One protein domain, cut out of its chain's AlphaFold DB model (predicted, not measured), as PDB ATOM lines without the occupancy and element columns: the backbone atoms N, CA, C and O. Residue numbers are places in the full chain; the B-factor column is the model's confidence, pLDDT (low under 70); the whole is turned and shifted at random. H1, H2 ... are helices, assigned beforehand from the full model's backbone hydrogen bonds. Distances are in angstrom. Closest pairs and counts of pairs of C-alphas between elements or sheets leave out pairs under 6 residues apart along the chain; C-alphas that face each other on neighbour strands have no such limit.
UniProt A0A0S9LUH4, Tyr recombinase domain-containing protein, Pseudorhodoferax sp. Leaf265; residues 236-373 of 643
ATOM      1  N   PRO A 236      12.439  43.147   9.526       94.81
ATOM      2  CA  PRO A 236      11.203  43.015  10.301       94.81
ATOM      3  C   PRO A 236      10.098  43.939   9.781       94.81
ATOM      4  O   PRO A 236       8.979  43.485   9.545       94.81
ATOM      5  N   ASP A 237      10.447  45.197   9.504       95.44
ATOM      6  CA  ASP A 237       9.516  46.235   9.058       95.44
ATOM      7  C   ASP A 237       8.953  45.918   7.662       95.44
ATOM      8  O   ASP A 237       7.753  46.054   7.427       95.44
ATOM      9  N   ALA A 238       9.782  45.387   6.755       96.25
ATOM     10  CA  ALA A 238       9.337  44.910   5.443       96.25
ATOM     11  C   ALA A 238       8.390  43.697   5.543       96.25
ATOM     12  O   ALA A 238       7.406  43.615   4.803       96.25
ATOM     13  N   VAL A 239       8.640  42.757   6.463       96.31
ATOM     14  CA  VAL A 239       7.752  41.601   6.700       96.31
ATOM     15  C   VAL A 239       6.421  42.038   7.320       96.31
ATOM     16  O   VAL A 239       5.368  41.529   6.925       96.31
ATOM     17  N   ASP A 240       6.442  42.985   8.260       95.50
ATOM     18  CA  ASP A 240       5.235  43.570   8.849       95.50
ATOM     19  C   ASP A 240       4.424  44.363   7.815       95.50
ATOM     20  O   ASP A 240       3.218  44.124   7.685       95.50
ATOM     21  N   GLY A 241       5.084  45.204   7.011       95.19
ATOM     22  CA  GLY A 241       4.486  45.934   5.892       95.19
ATOM     23  C   GLY A 241       3.817  45.006   4.879       95.19
ATOM     24  O   GLY A 241       2.627  45.148   4.609       95.19
ATOM     25  N   TYR A 242       4.516  43.970   4.402       95.19
ATOM     26  CA  TYR A 242       3.952  42.986   3.470       95.19
ATOM     27  C   TYR A 242       2.705  42.281   4.027       95.19
ATOM     28  O   TYR A 242       1.707  42.077   3.328       95.19
ATOM     29  N   VAL A 243       2.735  41.908   5.311       93.50
ATOM     30  CA  VAL A 243       1.598  41.275   5.995       93.50
ATOM     31  C   VAL A 243       0.433  42.254   6.178       93.50
ATOM     32  O   VAL A 243      -0.723  41.828   6.094       93.50
ATOM     33  N   ALA A 244       0.708  43.542   6.398       92.31
ATOM     34  CA  ALA A 244      -0.301  44.594   6.455       92.31
ATOM     35  C   ALA A 244      -0.946  44.830   5.079       92.31
ATOM     36  O   ALA A 244      -2.173  44.767   4.985       92.31
ATOM     37  N   THR A 245      -0.157  44.974   4.009       91.50
ATOM     38  CA  THR A 245      -0.634  45.121   2.622       91.50
ATOM     39  C   THR A 245      -1.545  43.961   2.218       91.50
ATOM     40  O   THR A 245      -2.691  44.170   1.818       91.50
ATOM     41  N   LEU A 246      -1.104  42.715   2.428       89.50
ATOM     42  CA  LEU A 246      -1.902  41.520   2.122       89.50
ATOM     43  C   LEU A 246      -3.195  41.405   2.948       89.50
ATOM     44  O   LEU A 246      -4.156  40.777   2.496       89.50
ATOM     45  N   ARG A 247      -3.226  41.978   4.159       86.88
ATOM     46  CA  ARG A 247      -4.432  42.055   4.998       86.88
ATOM     47  C   ARG A 247      -5.379  43.149   4.503       86.88
ATOM     48  O   ARG A 247      -6.574  42.885   4.401       86.88
ATOM     49  N   ALA A 248      -4.861  44.335   4.185       86.19
ATOM     50  CA  ALA A 248      -5.633  45.479   3.702       86.19
ATOM     51  C   ALA A 248      -6.325  45.176   2.364       86.19
ATOM     52  O   ALA A 248      -7.520  45.417   2.221       86.19
ATOM     53  N   GLN A 249      -5.614  44.528   1.436       80.56
ATOM     54  CA  GLN A 249      -6.161  44.066   0.154       80.56
ATOM     55  C   GLN A 249      -7.271  43.001   0.295       80.56
ATOM     56  O   GLN A 249      -7.887  42.639  -0.704       80.56
ATOM     57  N   LYS A 250      -7.470  42.406   1.489       72.31
ATOM     58  CA  LYS A 250      -8.320  41.219   1.755       72.31
ATOM     59  C   LYS A 250      -8.067  40.015   0.822       72.31
ATOM     60  O   LYS A 250      -8.797  39.028   0.842       72.31
ATOM     61  N   ALA A 251      -6.984  40.040   0.044       62.50
ATOM     62  CA  ALA A 251      -6.760  39.138  -1.078       62.50
ATOM     63  C   ALA A 251      -6.327  37.718  -0.674       62.50
ATOM     64  O   ALA A 251      -6.183  36.854  -1.548       62.50
ATOM     65  N   ILE A 252      -6.061  37.443   0.612       74.56
ATOM     66  CA  ILE A 252      -5.724  36.103   1.117       74.56
ATOM     67  C   ILE A 252      -6.363  35.785   2.474       74.56
ATOM     68  O   ILE A 252      -6.349  36.586   3.403       74.56
ATOM     69  N   GLY A 253      -6.837  34.544   2.617       72.56
ATOM     70  CA  GLY A 253      -7.403  34.048   3.872       72.56
ATOM     71  C   GLY A 253      -6.388  33.969   5.023       72.56
ATOM     72  O   GLY A 253      -5.196  33.705   4.823       72.56
ATOM     73  N   LYS A 254      -6.899  34.121   6.252       79.62
ATOM     74  CA  LYS A 254      -6.156  34.220   7.529       79.62
ATOM     75  C   LYS A 254      -5.072  33.136   7.711       79.62
ATOM     76  O   LYS A 254      -3.969  33.434   8.171       79.62
ATOM     77  N   LYS A 255      -5.347  31.884   7.310       78.62
ATOM     78  CA  LYS A 255      -4.383  30.763   7.356       78.62
ATOM     79  C   LYS A 255      -3.195  30.967   6.410       78.62
ATOM     80  O   LYS A 255      -2.053  30.809   6.830       78.62
ATOM     81  N   THR A 256      -3.452  31.358   5.163       83.50
ATOM     82  CA  THR A 256      -2.406  31.605   4.158       83.50
ATOM     83  C   THR A 256      -1.512  32.771   4.570       83.50
ATOM     84  O   THR A 256      -0.297  32.656   4.461       83.50
ATOM     85  N   LEU A 257      -2.087  33.856   5.105       87.69
ATOM     86  CA  LEU A 257      -1.322  34.997   5.630       87.69
ATOM     87  C   LEU A 257      -0.350  34.561   6.741       87.69
ATOM     88  O   LEU A 257       0.836  34.882   6.686       87.69
ATOM     89  N   ARG A 258      -0.829  33.757   7.704       87.50
ATOM     90  CA  ARG A 258      -0.001  33.179   8.777       87.50
ATOM     91  C   ARG A 258       1.123  32.301   8.219       87.50
ATOM     92  O   ARG A 258       2.270  32.470   8.613       87.50
ATOM     93  N   GLU A 259       0.811  31.393   7.292       89.25
ATOM     94  CA  GLU A 259       1.808  30.513   6.664       89.25
ATOM     95  C   GLU A 259       2.887  31.293   5.896       89.25
ATOM     96  O   GLU A 259       4.053  30.897   5.937       89.25
ATOM     97  N   ARG A 260       2.521  32.400   5.228       93.12
ATOM     98  CA  ARG A 260       3.486  33.287   4.558       93.12
ATOM     99  C   ARG A 260       4.400  33.985   5.557       93.12
ATOM    100  O   ARG A 260       5.612  33.895   5.399       93.12
ATOM    101  N   ARG A 261       3.845  34.608   6.605       94.56
ATOM    102  CA  ARG A 261       4.653  35.275   7.639       94.56
ATOM    103  C   ARG A 261       5.645  34.305   8.280       94.56
ATOM    104  O   ARG A 261       6.840  34.553   8.239       94.56
ATOM    105  N   THR A 262       5.174  33.138   8.726       93.69
ATOM    106  CA  THR A 262       6.031  32.107   9.335       93.69
ATOM    107  C   THR A 262       7.155  31.621   8.408       93.69
ATOM    108  O   THR A 262       8.176  31.143   8.900       93.69
ATOM    109  N   LEU A 263       7.012  31.716   7.081       94.75
ATOM    110  CA  LEU A 263       8.116  31.439   6.156       94.75
ATOM    111  C   LEU A 263       9.163  32.559   6.145       94.75
ATOM    112  O   LEU A 263      10.354  32.259   6.129       94.75
ATOM    113  N   LEU A 264       8.727  33.818   6.143       96.56
ATOM    114  CA  LEU A 264       9.613  34.983   6.156       96.56
ATOM    115  C   LEU A 264      10.356  35.092   7.497       96.56
ATOM    116  O   LEU A 264      11.568  35.280   7.500       96.56
ATOM    117  N   ASP A 265       9.675  34.830   8.615       94.75
ATOM    118  CA  ASP A 265      10.299  34.708   9.941       94.75
ATOM    119  C   ASP A 265      11.377  33.598   9.944       94.75
ATOM    120  O   ASP A 265      12.467  33.765  10.490       94.75
ATOM    121  N   GLN A 266      11.107  32.458   9.287       93.69
ATOM    122  CA  GLN A 266      12.075  31.359   9.148       93.69
ATOM    123  C   GLN A 266      13.283  31.725   8.284       93.69
ATOM    124  O   GLN A 266      14.383  31.273   8.599       93.69
ATOM    125  N   LEU A 267      13.095  32.504   7.215       95.00
ATOM    126  CA  LEU A 267      14.202  33.005   6.402       95.00
ATOM    127  C   LEU A 267      15.047  33.995   7.213       95.00
ATOM    128  O   LEU A 267      16.250  33.791   7.319       95.00
ATOM    129  N   GLY A 268      14.433  34.987   7.865       93.88
ATOM    130  CA  GLY A 268      15.150  35.952   8.707       93.88
ATOM    131  C   GLY A 268      16.000  35.277   9.787       93.88
ATOM    132  O   GLY A 268      17.204  35.515   9.865       93.88
ATOM    133  N   ASN A 269      15.412  34.345  10.544       93.31
ATOM    134  CA  ASN A 269      16.130  33.587  11.574       93.31
ATOM    135  C   ASN A 269      17.265  32.720  10.997       93.31
ATOM    136  O   ASN A 269      18.312  32.584  11.627       93.31
ATOM    137  N   PHE A 270      17.085  32.145   9.802       93.19
ATOM    138  CA  PHE A 270      18.138  31.388   9.121       93.19
ATOM    139  C   PHE A 270      19.322  32.279   8.715       93.19
ATOM    140  O   PHE A 270      20.465  31.850   8.862       93.19
ATOM    141  N   LEU A 271      19.078  33.513   8.258       94.19
ATOM    142  CA  LEU A 271      20.145  34.453   7.887       94.19
ATOM    143  C   LEU A 271      20.919  34.954   9.110       94.19
ATOM    144  O   LEU A 271      22.148  34.945   9.093       94.19
ATOM    145  N   VAL A 272      20.217  35.297  10.194       91.75
ATOM    146  CA  VAL A 272      20.845  35.669  11.475       91.75
ATOM    147  C   VAL A 272      21.706  34.520  12.014       91.75
ATOM    148  O   VAL A 272      22.851  34.741  12.392       91.75
ATOM    149  N   GLY A 273      21.194  33.284  12.007       88.69
ATOM    150  CA  GLY A 273      21.908  32.127  12.562       88.69
ATOM    151  C   GLY A 273      23.027  31.547  11.687       88.69
ATOM    152  O   GLY A 273      23.997  31.028  12.228       88.69
ATOM    153  N   THR A 274      22.906  31.605  10.355       90.25
ATOM    154  CA  THR A 274      23.839  30.925   9.422       90.25
ATOM    155  C   THR A 274      24.846  31.880   8.785       90.25
ATOM    156  O   THR A 274      25.965  31.477   8.487       90.25
ATOM    157  N   TYR A 275      24.456  33.141   8.572       90.94
ATOM    158  CA  TYR A 275      25.274  34.168   7.916       90.94
ATOM    159  C   TYR A 275      25.649  35.322   8.861       90.94
ATOM    160  O   TYR A 275      26.183  36.332   8.410       90.94
ATOM    161  N   SER A 276      25.375  35.185  10.164       89.25
ATOM    162  CA  SER A 276      25.664  36.191  11.201       89.25
ATOM    163  C   SER A 276      25.079  37.579  10.909       89.25
ATOM    164  O   SER A 276      25.631  38.599  11.319       89.25
ATOM    165  N   PHE A 277      23.949  37.631  10.194       88.19
ATOM    166  CA  PHE A 277      23.229  38.879   9.939       88.19
ATOM    167  C   PHE A 277      22.770  39.512  11.259       88.19
ATOM    168  O   PHE A 277      22.349  38.813  12.183       88.19
ATOM    169  N   SER A 278      22.791  40.845  11.347       87.12
ATOM    170  CA  SER A 278      22.225  41.540  12.508       87.12
ATOM    171  C   SER A 278      20.718  41.273  12.603       87.12
ATOM    172  O   SER A 278      20.044  41.123  11.588       87.12
ATOM    173  N   GLY A 279      20.136  41.275  13.806       80.56
ATOM    174  CA  GLY A 279      18.691  41.036  13.987       80.56
ATOM    175  C   GLY A 279      17.760  42.062  13.311       80.56
ATOM    176  O   GLY A 279      16.541  41.916  13.372       80.56
ATOM    177  N   ARG A 280      18.319  43.109  12.684       87.44
ATOM    178  CA  ARG A 280      17.620  44.175  11.948       87.44
ATOM    179  C   ARG A 280      18.319  44.520  10.620       87.44
ATOM    180  O   ARG A 280      18.390  45.693  10.248       87.44
ATOM    181  N   PHE A 281      18.845  43.499   9.938       93.06
ATOM    182  CA  PHE A 281      19.450  43.589   8.603       93.06
ATOM    183  C   PHE A 281      18.490  44.193   7.556       93.06
ATOM    184  O   PHE A 281      17.271  44.176   7.745       93.06
ATOM    185  N   PHE A 282      19.021  44.723   6.452       94.50
ATOM    186  CA  PHE A 282      18.236  45.349   5.379       94.50
ATOM    187  C   PHE A 282      17.840  44.356   4.276       94.50
ATOM    188  O   PHE A 282      18.557  43.396   3.996       94.50
ATOM    189  N   VAL A 283      16.703  44.586   3.610       94.62
ATOM    190  CA  VAL A 283      16.182  43.670   2.575       94.62
ATOM    191  C   VAL A 283      17.175  43.469   1.417       94.62
ATOM    192  O   VAL A 283      17.387  42.331   0.997       94.62
ATOM    193  N   HIS A 284      17.855  44.525   0.960       93.56
ATOM    194  CA  HIS A 284      18.858  44.467  -0.118       93.56
ATOM    195  C   HIS A 284      20.156  43.718   0.237       93.56
ATOM    196  O   HIS A 284      20.988  43.483  -0.645       93.56
ATOM    197  N   GLN A 285      20.356  43.340   1.504       93.19
ATOM    198  CA  GLN A 285      21.464  42.473   1.927       93.19
ATOM    199  C   GLN A 285      21.162  40.990   1.635       93.19
ATOM    200  O   GLN A 285      22.071  40.154   1.603       93.19
ATOM    201  N   VAL A 286      19.901  40.631   1.362       94.69
ATOM    202  CA  VAL A 286      19.535  39.270   0.948       94.69
ATOM    203  C   VAL A 286      19.914  39.049  -0.517       94.69
ATOM    204  O   VAL A 286      19.414  39.714  -1.415       94.69
ATOM    205  N   GLN A 287      20.787  38.073  -0.770       93.00
ATOM    206  CA  GLN A 287      21.307  37.751  -2.096       93.00
ATOM    207  C   GLN A 287      20.822  36.378  -2.579       93.00
ATOM    208  O   GLN A 287      20.369  35.538  -1.800       93.00
ATOM    209  N   LYS A 288      21.007  36.101  -3.874       92.94
ATOM    210  CA  LYS A 288      20.610  34.835  -4.518       92.94
ATOM    211  C   LYS A 288      21.143  33.587  -3.815       92.94
ATOM    212  O   LYS A 288      20.430  32.594  -3.679       92.94
ATOM    213  N   HIS A 289      22.385  33.639  -3.335       91.56
ATOM    214  CA  HIS A 289      23.009  32.507  -2.656       91.56
ATOM    215  C   HIS A 289      22.394  32.244  -1.266       91.56
ATOM    216  O   HIS A 289      22.218  31.084  -0.902       91.56
ATOM    217  N   HIS A 290      21.948  33.286  -0.550       94.50
ATOM    218  CA  HIS A 290      21.177  33.157   0.693       94.50
ATOM    219  C   HIS A 290      19.834  32.441   0.458       94.50
ATOM    220  O   HIS A 290      19.471  31.534   1.206       94.50
ATOM    221  N   ILE A 291      19.115  32.799  -0.615       94.75
ATOM    222  CA  ILE A 291      17.847  32.150  -0.994       94.75
ATOM    223  C   ILE A 291      18.069  30.694  -1.416       94.75
ATOM    224  O   ILE A 291      17.289  29.823  -1.031       94.75
ATOM    225  N   ALA A 292      19.138  30.406  -2.164       91.12
ATOM    226  CA  ALA A 292      19.505  29.040  -2.527       91.12
ATOM    227  C   ALA A 292      19.828  28.184  -1.288       91.12
ATOM    228  O   ALA A 292      19.248  27.111  -1.135       91.12
ATOM    229  N   ALA A 293      20.661  28.687  -0.372       90.62
ATOM    230  CA  ALA A 293      21.016  27.993   0.864       90.62
ATOM    231  C   ALA A 293      19.801  27.769   1.779       90.62
ATOM    232  O   ALA A 293      19.612  26.666   2.291       90.62
ATOM    233  N   PHE A 294      18.919  28.767   1.930       92.12
ATOM    234  CA  PHE A 294      17.666  28.590   2.670       92.12
ATOM    235  C   PHE A 294      16.732  27.586   1.990       92.12
ATOM    236  O   PHE A 294      16.043  26.830   2.674       92.12
ATOM    237  N   ALA A 295      16.699  27.547   0.655       89.44
ATOM    238  CA  ALA A 295      15.932  26.545  -0.069       89.44
ATOM    239  C   ALA A 295      16.472  25.135   0.210       89.44
ATOM    240  O   ALA A 295      15.671  24.250   0.499       89.44
ATOM    241  N   ASP A 296      17.786  24.922   0.211       87.81
ATOM    242  CA  ASP A 296      18.372  23.603   0.479       87.81
ATOM    243  C   ASP A 296      18.220  23.195   1.959       87.81
ATOM    244  O   ASP A 296      17.765  22.088   2.247       87.81
ATOM    245  N   PHE A 297      18.437  24.116   2.906       84.88
ATOM    246  CA  PHE A 297      18.105  23.923   4.327       84.88
ATOM    247  C   PHE A 297      16.624  23.566   4.532       84.88
ATOM    248  O   PHE A 297      16.280  22.632   5.256       84.88
ATOM    249  N   SER A 298      15.731  24.288   3.852       83.31
ATOM    250  CA  SER A 298      14.294  24.028   3.852       83.31
ATOM    251  C   SER A 298      13.981  22.644   3.282       83.31
ATOM    252  O   SER A 298      13.200  21.918   3.890       83.31
ATOM    253  N   ALA A 299      14.598  22.260   2.160       80.31
ATOM    254  CA  ALA A 299      14.402  20.969   1.499       80.31
ATOM    255  C   ALA A 299      14.917  19.782   2.326       80.31
ATOM    256  O   ALA A 299      14.341  18.703   2.233       80.31
ATOM    257  N   ASN A 300      15.930  19.995   3.169       77.38
ATOM    258  CA  ASN A 300      16.455  19.004   4.114       77.38
ATOM    259  C   ASN A 300      15.695  18.972   5.451       77.38
ATOM    260  O   ASN A 300      15.975  18.137   6.311       77.38
ATOM    261  N   ARG A 301      14.713  19.859   5.654       72.94
ATOM    262  CA  ARG A 301      13.905  19.867   6.874       72.94
ATOM    263  C   ARG A 301      13.021  18.623   6.932       72.94
ATOM    264  O   ARG A 301      12.251  18.358   6.008       72.94
ATOM    265  N   LEU A 302      13.088  17.927   8.064       73.06
ATOM    266  CA  LEU A 302      12.244  16.780   8.404       73.06
ATOM    267  C   LEU A 302      10.754  17.067   8.167       73.06
ATOM    268  O   LEU A 302      10.249  18.152   8.491       73.06
ATOM    269  N   ALA A 303      10.044  16.079   7.624       64.19
ATOM    270  CA  ALA A 303       8.597  16.115   7.496       64.19
ATOM    271  C   ALA A 303       7.913  16.249   8.871       64.19
ATOM    272  O   ALA A 303       8.435  15.843   9.912       64.19
ATOM    273  N   ARG A 304       6.706  16.828   8.886       61.81
ATOM    274  CA  ARG A 304       5.892  16.896  10.110       61.81
ATOM    275  C   ARG A 304       5.517  15.487  10.560       61.81
ATOM    276  O   ARG A 304       4.991  14.730   9.754       61.81
ATOM    277  N   GLY A 305       5.692  15.208  11.848       59.81
ATOM    278  CA  GLY A 305       5.319  13.934  12.467       59.81
ATOM    279  C   GLY A 305       6.506  13.040  12.817       59.81
ATOM    280  O   GLY A 305       6.337  12.190  13.678       59.81
ATOM    281  N   ILE A 306       7.693  13.284  12.245       64.06
ATOM    282  CA  ILE A 306       8.910  12.537  12.596       64.06
ATOM    283  C   ILE A 306       9.257  12.805  14.063       64.06
ATOM    284  O   ILE A 306       9.550  13.936  14.460       64.06
ATOM    285  N   THR A 307       9.199  11.750  14.863       67.81
ATOM    286  CA  THR A 307       9.593  11.743  16.268       67.81
ATOM    287  C   THR A 307      11.114  11.748  16.412       67.81
ATOM    288  O   THR A 307      11.858  11.363  15.507       67.81
ATOM    289  N   LYS A 308      11.600  12.137  17.596       60.22
ATOM    290  CA  LYS A 308      13.030  12.049  17.918       60.22
ATOM    291  C   LYS A 308      13.555  10.607  17.791       60.22
ATOM    292  O   LYS A 308      14.640  10.405  17.265       60.22
ATOM    293  N   ALA A 309      12.758   9.611  18.186       65.25
ATOM    294  CA  ALA A 309      13.128   8.201  18.077       65.25
ATOM    295  C   ALA A 309      13.308   7.743  16.616       65.25
ATOM    296  O   ALA A 309      14.279   7.056  16.310       65.25
ATOM    297  N   GLU A 310      12.423   8.154  15.702       66.19
ATOM    298  CA  GLU A 310      12.559   7.854  14.268       66.19
ATOM    299  C   GLU A 310      13.771   8.560  13.649       66.19
ATOM    300  O   GLU A 310      14.478   7.963  12.840       66.19
ATOM    301  N   HIS A 311      14.044   9.805  14.057       64.31
ATOM    302  CA  HIS A 311      15.244  10.533  13.645       64.31
ATOM    303  C   HIS A 311      16.530   9.810  14.071       64.31
ATOM    304  O   HIS A 311      17.422   9.579  13.251       64.31
ATOM    305  N   ASP A 312      16.610   9.423  15.343       64.88
ATOM    306  CA  ASP A 312      17.796   8.789  15.912       64.88
ATOM    307  C   ASP A 312      17.994   7.374  15.315       64.88
ATOM    308  O   ASP A 312      19.110   7.006  14.944       64.88
ATOM    309  N   ALA A 313      16.909   6.620  15.084       68.88
ATOM    310  CA  ALA A 313      16.944   5.309  14.421       68.88
ATOM    311  C   ALA A 313      17.329   5.377  12.929       68.88
ATOM    312  O   ALA A 313      18.059   4.514  12.429       68.88
ATOM    313  N   ALA A 314      16.872   6.394  12.197       64.44
ATOM    314  CA  ALA A 314      17.267   6.602  10.803       64.44
ATOM    315  C   ALA A 314      18.741   7.017  10.686       64.44
ATOM    316  O   ALA A 314      19.458   6.502   9.829       64.44
ATOM    317  N   THR A 315      19.214   7.859  11.613       61.56
ATOM    318  CA  THR A 315      20.627   8.253  11.730       61.56
ATOM    319  C   THR A 315      21.517   7.034  11.994       61.56
ATOM    320  O   THR A 315      22.519   6.848  11.308       61.56
ATOM    321  N   ALA A 316      21.116   6.149  12.914       67.50
ATOM    322  CA  ALA A 316      21.837   4.912  13.226       67.50
ATOM    323  C   ALA A 316      21.826   3.868  12.087       67.50
ATOM    324  O   ALA A 316      22.726   3.036  12.010       67.50
ATOM    325  N   SER A 317      20.824   3.903  11.200       69.56
ATOM    326  CA  SER A 317      20.679   2.964  10.073       69.56
ATOM    327  C   SER A 317      21.096   3.532   8.711       69.56
ATOM    328  O   SER A 317      20.959   2.847   7.698       69.56
ATOM    329  N   GLY A 318      21.581   4.780   8.658       67.62
ATOM    330  CA  GLY A 318      21.964   5.460   7.416       67.62
ATOM    331  C   GLY A 318      20.807   5.716   6.440       67.62
ATOM    332  O   GLY A 318      21.048   6.043   5.277       67.62
ATOM    333  N   LYS A 319      19.548   5.557   6.872       62.06
ATOM    334  CA  LYS A 319      18.377   5.771   6.012       62.06
ATOM    335  C   LYS A 319      18.051   7.265   5.918       62.06
ATOM    336  O   LYS A 319      17.902   7.909   6.956       62.06
ATOM    337  N   PRO A 320      17.878   7.834   4.709       60.22
ATOM    338  CA  PRO A 320      17.451   9.220   4.572       60.22
ATOM    339  C   PRO A 320      16.031   9.388   5.126       60.22
ATOM    340  O   PRO A 320      15.101   8.691   4.717       60.22
ATOM    341  N   LEU A 321      15.866  10.320   6.063       62.91
ATOM    342  CA  LEU A 321      14.563  10.658   6.634       62.91
ATOM    343  C   LEU A 321      13.677  11.365   5.596       62.91
ATOM    344  O   LEU A 321      14.193  12.147   4.795       62.91
ATOM    345  N   PRO A 322      12.345  11.166   5.627       65.31
ATOM    346  CA  PRO A 322      11.452  11.899   4.745       65.31
ATOM    347  C   PRO A 322      11.498  13.398   5.060       65.31
ATOM    348  O   PRO A 322      11.160  13.847   6.158       65.31
ATOM    349  N   THR A 323      11.922  14.191   4.081       79.50
ATOM    350  CA  THR A 323      11.968  15.650   4.185       79.50
ATOM    351  C   THR A 323      10.689  16.285   3.622       79.50
ATOM    352  O   THR A 323       9.705  15.600   3.322       79.50
ATOM    353  N   ILE A 324      10.632  17.615   3.515       83.38
ATOM    354  CA  ILE A 324       9.446  18.288   2.973       83.38
ATOM    355  C   ILE A 324       9.166  17.902   1.508       83.38
ATOM    356  O   ILE A 324      10.022  17.985   0.631       83.38
ATOM    357  N   ALA A 325       7.908  17.563   1.214       85.06
ATOM    358  CA  ALA A 325       7.491  17.190  -0.137       85.06
ATOM    359  C   ALA A 325       7.780  18.298  -1.185       85.06
ATOM    360  O   ALA A 325       7.569  19.485  -0.887       85.06
ATOM    361  N   PRO A 326       8.118  17.957  -2.449       87.88
ATOM    362  CA  PRO A 326       8.421  18.936  -3.505       87.88
ATOM    363  C   PRO A 326       7.322  19.992  -3.724       87.88
ATOM    364  O   PRO A 326       7.604  21.169  -3.954       87.88
ATOM    365  N   ARG A 327       6.043  19.610  -3.562       87.69
ATOM    366  CA  ARG A 327       4.892  20.537  -3.587       87.69
ATOM    367  C   ARG A 327       4.981  21.619  -2.500       87.69
ATOM    368  O   ARG A 327       4.637  22.772  -2.763       87.69
ATOM    369  N   THR A 328       5.416  21.256  -1.297       89.06
ATOM    370  CA  THR A 328       5.587  22.179  -0.166       89.06
ATOM    371  C   THR A 328       6.733  23.144  -0.436       89.06
ATOM    372  O   THR A 328       6.574  24.346  -0.225       89.06
ATOM    373  N   GLN A 329       7.848  22.649  -0.976       89.12
ATOM    374  CA  GLN A 329       8.987  23.491  -1.333       89.12
ATOM    375  C   GLN A 329       8.645  24.485  -2.456       89.12
ATOM    376  O   GLN A 329       8.927  25.671  -2.323       89.12
ATOM    377  N   LEU A 330       7.923  24.061  -3.500       91.06
ATOM    378  CA  LEU A 330       7.411  24.973  -4.538       91.06
ATOM    379  C   LEU A 330       6.518  26.086  -3.964       91.06
ATOM    380  O   LEU A 330       6.624  27.238  -4.385       91.06
ATOM    381  N   LYS A 331       5.660  25.771  -2.981       90.75
ATOM    382  CA  LYS A 331       4.830  26.773  -2.289       90.75
ATOM    383  C   LYS A 331       5.682  27.763  -1.483       90.75
ATOM    384  O   LYS A 331       5.352  28.950  -1.448       90.75
ATOM    385  N   ARG A 332       6.766  27.292  -0.855       92.06
ATOM    386  CA  ARG A 332       7.722  28.135  -0.119       92.06
ATOM    387  C   ARG A 332       8.475  29.055  -1.086       92.06
ATOM    388  O   ARG A 332       8.370  30.266  -0.938       92.06
ATOM    389  N   ASN A 333       9.074  28.517  -2.147       93.31
ATOM    390  CA  ASN A 333       9.763  29.298  -3.184       93.31
ATOM    391  C   ASN A 333       8.847  30.370  -3.807       93.31
ATOM    392  O   ASN A 333       9.233  31.527  -3.905       93.31
ATOM    393  N   SER A 334       7.603  30.013  -4.149       92.44
ATOM    394  CA  SER A 334       6.609  30.964  -4.672       92.44
ATOM    395  C   SER A 334       6.216  32.049  -3.666       92.44
ATOM    396  O   SER A 334       5.852  33.144  -4.079       92.44
ATOM    397  N   THR A 335       6.265  31.768  -2.364       93.69
ATOM    398  CA  THR A 335       5.985  32.773  -1.331       93.69
ATOM    399  C   THR A 335       7.148  33.748  -1.179       93.69
ATOM    400  O   THR A 335       6.898  34.935  -1.019       93.69
ATOM    401  N   LEU A 336       8.393  33.264  -1.268       95.31
ATOM    402  CA  LEU A 336       9.577  34.126  -1.269       95.31
ATOM    403  C   LEU A 336       9.581  35.043  -2.495       95.31
ATOM    404  O   LEU A 336       9.717  36.248  -2.334       95.31
ATOM    405  N   ALA A 337       9.340  34.496  -3.692       94.56
ATOM    406  CA  ALA A 337       9.275  35.289  -4.922       94.56
ATOM    407  C   ALA A 337       8.217  36.403  -4.830       94.56
ATOM    408  O   ALA A 337       8.518  37.554  -5.098       94.56
ATOM    409  N   LEU A 338       7.008  36.095  -4.338       94.12
ATOM    410  CA  LEU A 338       5.946  37.093  -4.135       94.12
ATOM    411  C   LEU A 338       6.228  38.124  -3.027       94.12
ATOM    412  O   LEU A 338       5.478  39.092  -2.919       94.12
ATOM    413  N   PHE A 339       7.212  37.894  -2.157       96.31
ATOM    414  CA  PHE A 339       7.660  38.880  -1.170       96.31
ATOM    415  C   PHE A 339       8.757  39.775  -1.750       96.31
ATOM    416  O   PHE A 339       8.705  40.983  -1.564       96.31
ATOM    417  N   PHE A 340       9.725  39.206  -2.471       96.62
ATOM    418  CA  PHE A 340      10.812  39.987  -3.064       96.62
ATOM    419  C   PHE A 340      10.384  40.780  -4.302       96.62
ATOM    420  O   PHE A 340      10.861  41.893  -4.480       96.62
ATOM    421  N   ASP A 341       9.432  40.275  -5.089       95.25
ATOM    422  CA  ASP A 341       8.756  41.030  -6.152       95.25
ATOM    423  C   ASP A 341       8.021  42.256  -5.579       95.25
ATOM    424  O   ASP A 341       8.208  43.374  -6.050       95.25
ATOM    425  N   TRP A 342       7.288  42.079  -4.474       95.50
ATOM    426  CA  TRP A 342       6.677  43.184  -3.728       95.50
ATOM    427  C   TRP A 342       7.726  44.166  -3.174       95.50
ATOM    428  O   TRP A 342       7.597  45.378  -3.330       95.50
ATOM    429  N   ALA A 343       8.795  43.650  -2.562       96.06
ATOM    430  CA  ALA A 343       9.844  44.475  -1.972       96.06
ATOM    431  C   ALA A 343      10.661  45.261  -3.016       96.06
ATOM    432  O   ALA A 343      11.206  46.312  -2.688       96.06
ATOM    433  N   LEU A 344      10.743  44.762  -4.252       94.56
ATOM    434  CA  LEU A 344      11.353  45.432  -5.401       94.56
ATOM    435  C   LEU A 344      10.404  46.478  -6.006       94.56
ATOM    436  O   LEU A 344      10.782  47.636  -6.135       94.56
ATOM    437  N   ASN A 345       9.172  46.080  -6.344       94.25
ATOM    438  CA  ASN A 345       8.266  46.882  -7.174       94.25
ATOM    439  C   ASN A 345       7.398  47.876  -6.382       94.25
ATOM    440  O   ASN A 345       7.113  48.957  -6.888       94.25
ATOM    441  N   GLU A 346       6.941  47.518  -5.175       93.06
ATOM    442  CA  GLU A 346       6.100  48.392  -4.335       93.06
ATOM    443  C   GLU A 346       6.917  49.125  -3.266       93.06
ATOM    444  O   GLU A 346       6.664  50.296  -3.000       93.06
ATOM    445  N   LEU A 347       7.885  48.446  -2.637       93.12
ATOM    446  CA  LEU A 347       8.656  49.019  -1.524       93.12
ATOM    447  C   LEU A 347       9.992  49.646  -1.956       93.12
ATOM    448  O   LEU A 347      10.534  50.435  -1.191       93.12
ATOM    449  N   GLN A 348      10.537  49.289  -3.126       93.00
ATOM    450  CA  GLN A 348      11.857  49.727  -3.621       93.00
ATOM    451  C   GLN A 348      13.027  49.474  -2.635       93.00
ATOM    452  O   GLN A 348      14.032  50.188  -2.615       93.00
ATOM    453  N   ALA A 349      12.906  48.427  -1.810       91.69
ATOM    454  CA  ALA A 349      13.853  48.059  -0.752       91.69
ATOM    455  C   ALA A 349      14.969  47.100  -1.205       91.69
ATOM    456  O   ALA A 349      15.732  46.585  -0.387       91.69
ATOM    457  N   THR A 350      15.058  46.828  -2.506       92.00
ATOM    458  CA  THR A 350      16.153  46.092  -3.143       92.00
ATOM    459  C   THR A 350      16.292  46.536  -4.594       92.00
ATOM    460  O   THR A 350      15.303  46.887  -5.225       92.00
ATOM    461  N   SER A 351      17.510  46.488  -5.134       89.12
ATOM    462  CA  SER A 351      17.805  46.787  -6.543       89.12
ATOM    463  C   SER A 351      17.625  45.581  -7.476       89.12
ATOM    464  O   SER A 351      17.734  45.703  -8.694       89.12
ATOM    465  N   SER A 352      17.388  44.385  -6.923       89.38
ATOM    466  CA  SER A 352      17.133  43.162  -7.694       89.38
ATOM    467  C   SER A 352      16.378  42.113  -6.874       89.38
ATOM    468  O   SER A 352      16.475  42.084  -5.647       89.38
ATOM    469  N   ASP A 353      15.653  41.217  -7.549       91.06
ATOM    470  CA  ASP A 353      15.016  40.061  -6.909       91.06
ATOM    471  C   ASP A 353      16.050  38.945  -6.623       91.06
ATOM    472  O   ASP A 353      16.567  38.331  -7.570       91.06
ATOM    473  N   PRO A 354      16.336  38.603  -5.350       92.69
ATOM    474  CA  PRO A 354      17.228  37.501  -5.002       92.69
ATOM    475  C   PRO A 354      16.626  36.110  -5.269       92.69
ATOM    476  O   PRO A 354      17.335  35.116  -5.122       92.69
ATOM    477  N   THR A 355      15.356  35.988  -5.668       92.00
ATOM    478  CA  THR A 355      14.767  34.702  -6.086       92.00
ATOM    479  C   THR A 355      14.972  34.384  -7.572       92.00
ATOM    480  O   THR A 355      14.872  33.216  -7.963       92.00
ATOM    481  N   SER A 356      15.361  35.372  -8.387       84.50
ATOM    482  CA  SER A 356      15.666  35.198  -9.812       84.50
ATOM    483  C   SER A 356      16.865  34.259 -10.038       84.50
ATOM    484  O   SER A 356      17.979  34.504  -9.561       84.50
ATOM    485  N   GLY A 357      16.657  33.169 -10.783       81.38
ATOM    486  CA  GLY A 357      17.600  32.044 -10.907       81.38
ATOM    487  C   GLY A 357      17.088  30.732 -10.292       81.38
ATOM    488  O   GLY A 357      17.706  29.676 -10.451       81.38
ATOM    489  N   MET A 358      15.947  30.758  -9.593       86.31
ATOM    490  CA  MET A 358      15.318  29.568  -9.002       86.31
ATOM    491  C   MET A 358      14.537  28.714 -10.018       86.31
ATOM    492  O   MET A 358      13.958  27.693  -9.641       86.31
ATOM    493  N   GLU A 359      14.509  29.075 -11.303       86.31
ATOM    494  CA  GLU A 359      13.673  28.447 -12.336       86.31
ATOM    495  C   GLU A 359      14.063  26.984 -12.552       86.31
ATOM    496  O   GLU A 359      13.186  26.123 -12.530       86.31
ATOM    497  N   LYS A 360      15.370  26.688 -12.654       87.19
ATOM    498  CA  LYS A 360      15.893  25.314 -12.802       87.19
ATOM    499  C   LYS A 360      15.544  24.433 -11.596       87.19
ATOM    500  O   LYS A 360      15.049  23.317 -11.760       87.19
ATOM    501  N   ARG A 361      15.722  24.950 -10.370       87.81
ATOM    502  CA  ARG A 361      15.326  24.250  -9.131       87.81
ATOM    503  C   ARG A 361      13.808  24.020  -9.111       87.81
ATOM    504  O   ARG A 361      13.352  22.923  -8.802       87.81
ATOM    505  N   ASN A 362      13.022  25.017  -9.516       90.06
ATOM    506  CA  ASN A 362      11.567  24.922  -9.603       90.06
ATOM    507  C   ASN A 362      11.091  23.953 -10.704       90.06
ATOM    508  O   ASN A 362      10.079  23.289 -10.496       90.06
ATOM    509  N   SER A 363      11.775  23.820 -11.847       87.94
ATOM    510  CA  SER A 363      11.442  22.802 -12.858       87.94
ATOM    511  C   SER A 363      11.728  21.387 -12.359       87.94
ATOM    512  O   SER A 363      10.869  20.519 -12.507       87.94
ATOM    513  N   THR A 364      12.856  21.166 -11.678       89.25
ATOM    514  CA  THR A 364      13.168  19.865 -11.066       89.25
ATOM    515  C   THR A 364      12.149  19.505  -9.986       89.25
ATOM    516  O   THR A 364      11.578  18.420 -10.026       89.25
ATOM    517  N   LEU A 365      11.814  20.440  -9.089       87.69
ATOM    518  CA  LEU A 365      10.773  20.238  -8.075       87.69
ATOM    519  C   LEU A 365       9.378  20.015  -8.687       87.69
ATOM    520  O   LEU A 365       8.568  19.298  -8.104       87.69
ATOM    521  N   LYS A 366       9.063  20.614  -9.848       87.56
ATOM    522  CA  LYS A 366       7.814  20.346 -10.588       87.56
ATOM    523  C   LYS A 366       7.794  18.922 -11.148       87.56
ATOM    524  O   LYS A 366       6.764  18.274 -11.003       87.56
ATOM    525  N   LYS A 367       8.909  18.450 -11.723       85.88
ATOM    526  CA  LYS A 367       9.070  17.078 -12.234       85.88
ATOM    527  C   LYS A 367       8.961  16.047 -11.103       85.88
ATOM    528  O   LYS A 367       8.066  15.207 -11.150       85.88
ATOM    529  N   GLN A 368       9.743  16.217 -10.036       84.56
ATOM    530  CA  GLN A 368       9.653  15.390  -8.827       84.56
ATOM    531  C   GLN A 368       8.231  15.395  -8.258       84.56
ATOM    532  O   GLN A 368       7.679  14.345  -7.968       84.56
ATOM    533  N   LYS A 369       7.583  16.566  -8.167       84.12
ATOM    534  CA  LYS A 369       6.180  16.654  -7.741       84.12
ATOM    535  C   LYS A 369       5.252  15.831  -8.638       84.12
ATOM    536  O   LYS A 369       4.332  15.244  -8.093       84.12
ATOM    537  N   SER A 370       5.399  15.830  -9.965       76.62
ATOM    538  CA  SER A 370       4.549  14.989 -10.828       76.62
ATOM    539  C   SER A 370       4.834  13.497 -10.668       76.62
ATOM    540  O   SER A 370       3.898  12.716 -10.739       76.62
ATOM    541  N   GLU A 371       6.085  13.118 -10.405       77.50
ATOM    542  CA  GLU A 371       6.502  11.724 -10.202       77.50
ATOM    543  C   GLU A 371       6.055  11.176  -8.834       77.50
ATOM    544  O   GLU A 371       5.653  10.023  -8.740       77.50
ATOM    545  N   THR A 372       6.064  12.001  -7.779       71.56
ATOM    546  CA  THR A 372       5.684  11.601  -6.409       71.56
ATOM    547  C   THR A 372       4.241  11.950  -6.025       71.56
ATOM    548  O   THR A 372       3.878  11.818  -4.859       71.56
ATOM    549  N   SER A 373       3.439  12.525  -6.925       66.44
ATOM    550  CA  SER A 373       2.068  12.956  -6.613       66.44
ATOM    551  C   SER A 373       1.065  11.933  -7.111       66.44
ATOM    552  O   SER A 373       0.540  12.081  -8.213       66.44
TER     553      SER A 373
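AT A GLANCE: This is residues 236 to 373 of the 643 residues of the protein "Tyr recombinase domain-containing protein" of Pseudorhodoferax sp. Leaf265 (UniProt A0A0S9LUH4). One long helix, H5, runs through the middle, with H3 and H6 alongside it in the opposite direction and the hairpin of H1 and H2 crossing it on one side. H4 lies away from this core, on a loop between H3 and H5, and makes one end of the longest axis. The printed part has 138 residues with six named helices, H1 to H6 in chain order, and no named strand; the class is all helix. It is compact, with a radius of gyration of the C-alphas of 16.4 A and spans of 49 by 34 by 30 A.

HOW THE PARTS SIT: H1, residues 236 to 248, and H2, residues 254 to 275, form a helical hairpin; they touch, closest at the C-alphas of Val 239 and Leu 264, 6.9 A apart, at a shallow tilt of 12 degrees. H5, residues 326 to 345, is the hub. H2 touches it with residues 260 to 264 alone, about perpendicular at 84 degrees; the closest C-alphas are those of Arg 260 and Thr 335, 6.4 A. H3, residues 288 to 299, touches H5 with residues 295 to 299 alone, closest at the C-alphas of Ala 299 and Gln 329, 6.6 A, at a shallow tilt of 27 degrees, opposite ways. H4, residues 308 to 317, touches no helix. H5 and H6, residues 359 to 371, form a helical hairpin, closest at the C-alphas of Pro 326 and Leu 365, 5.3 A. Every O i to N i+4 pair is within hydrogen-bond range in H1, H2, H3, H4 and H6, and 15 of 16 in H5.

IN THESE COORDINATES: H1 begins at C-alpha 236 (11.203, 43.015, 10.301). H2 is 31.4 A long and H5 28.2 A. H6 ends at C-alpha 371 (6.502, 11.724, -10.202).

THE WHOLE: The farthest C-alphas, of Ala 248 and Ser 317, are 50.4 A apart. The printed part has no cut; the links H2 to H3 and H5 to H6 are long. Confidence is under 70 at residues 251, 303 to 322 and 373.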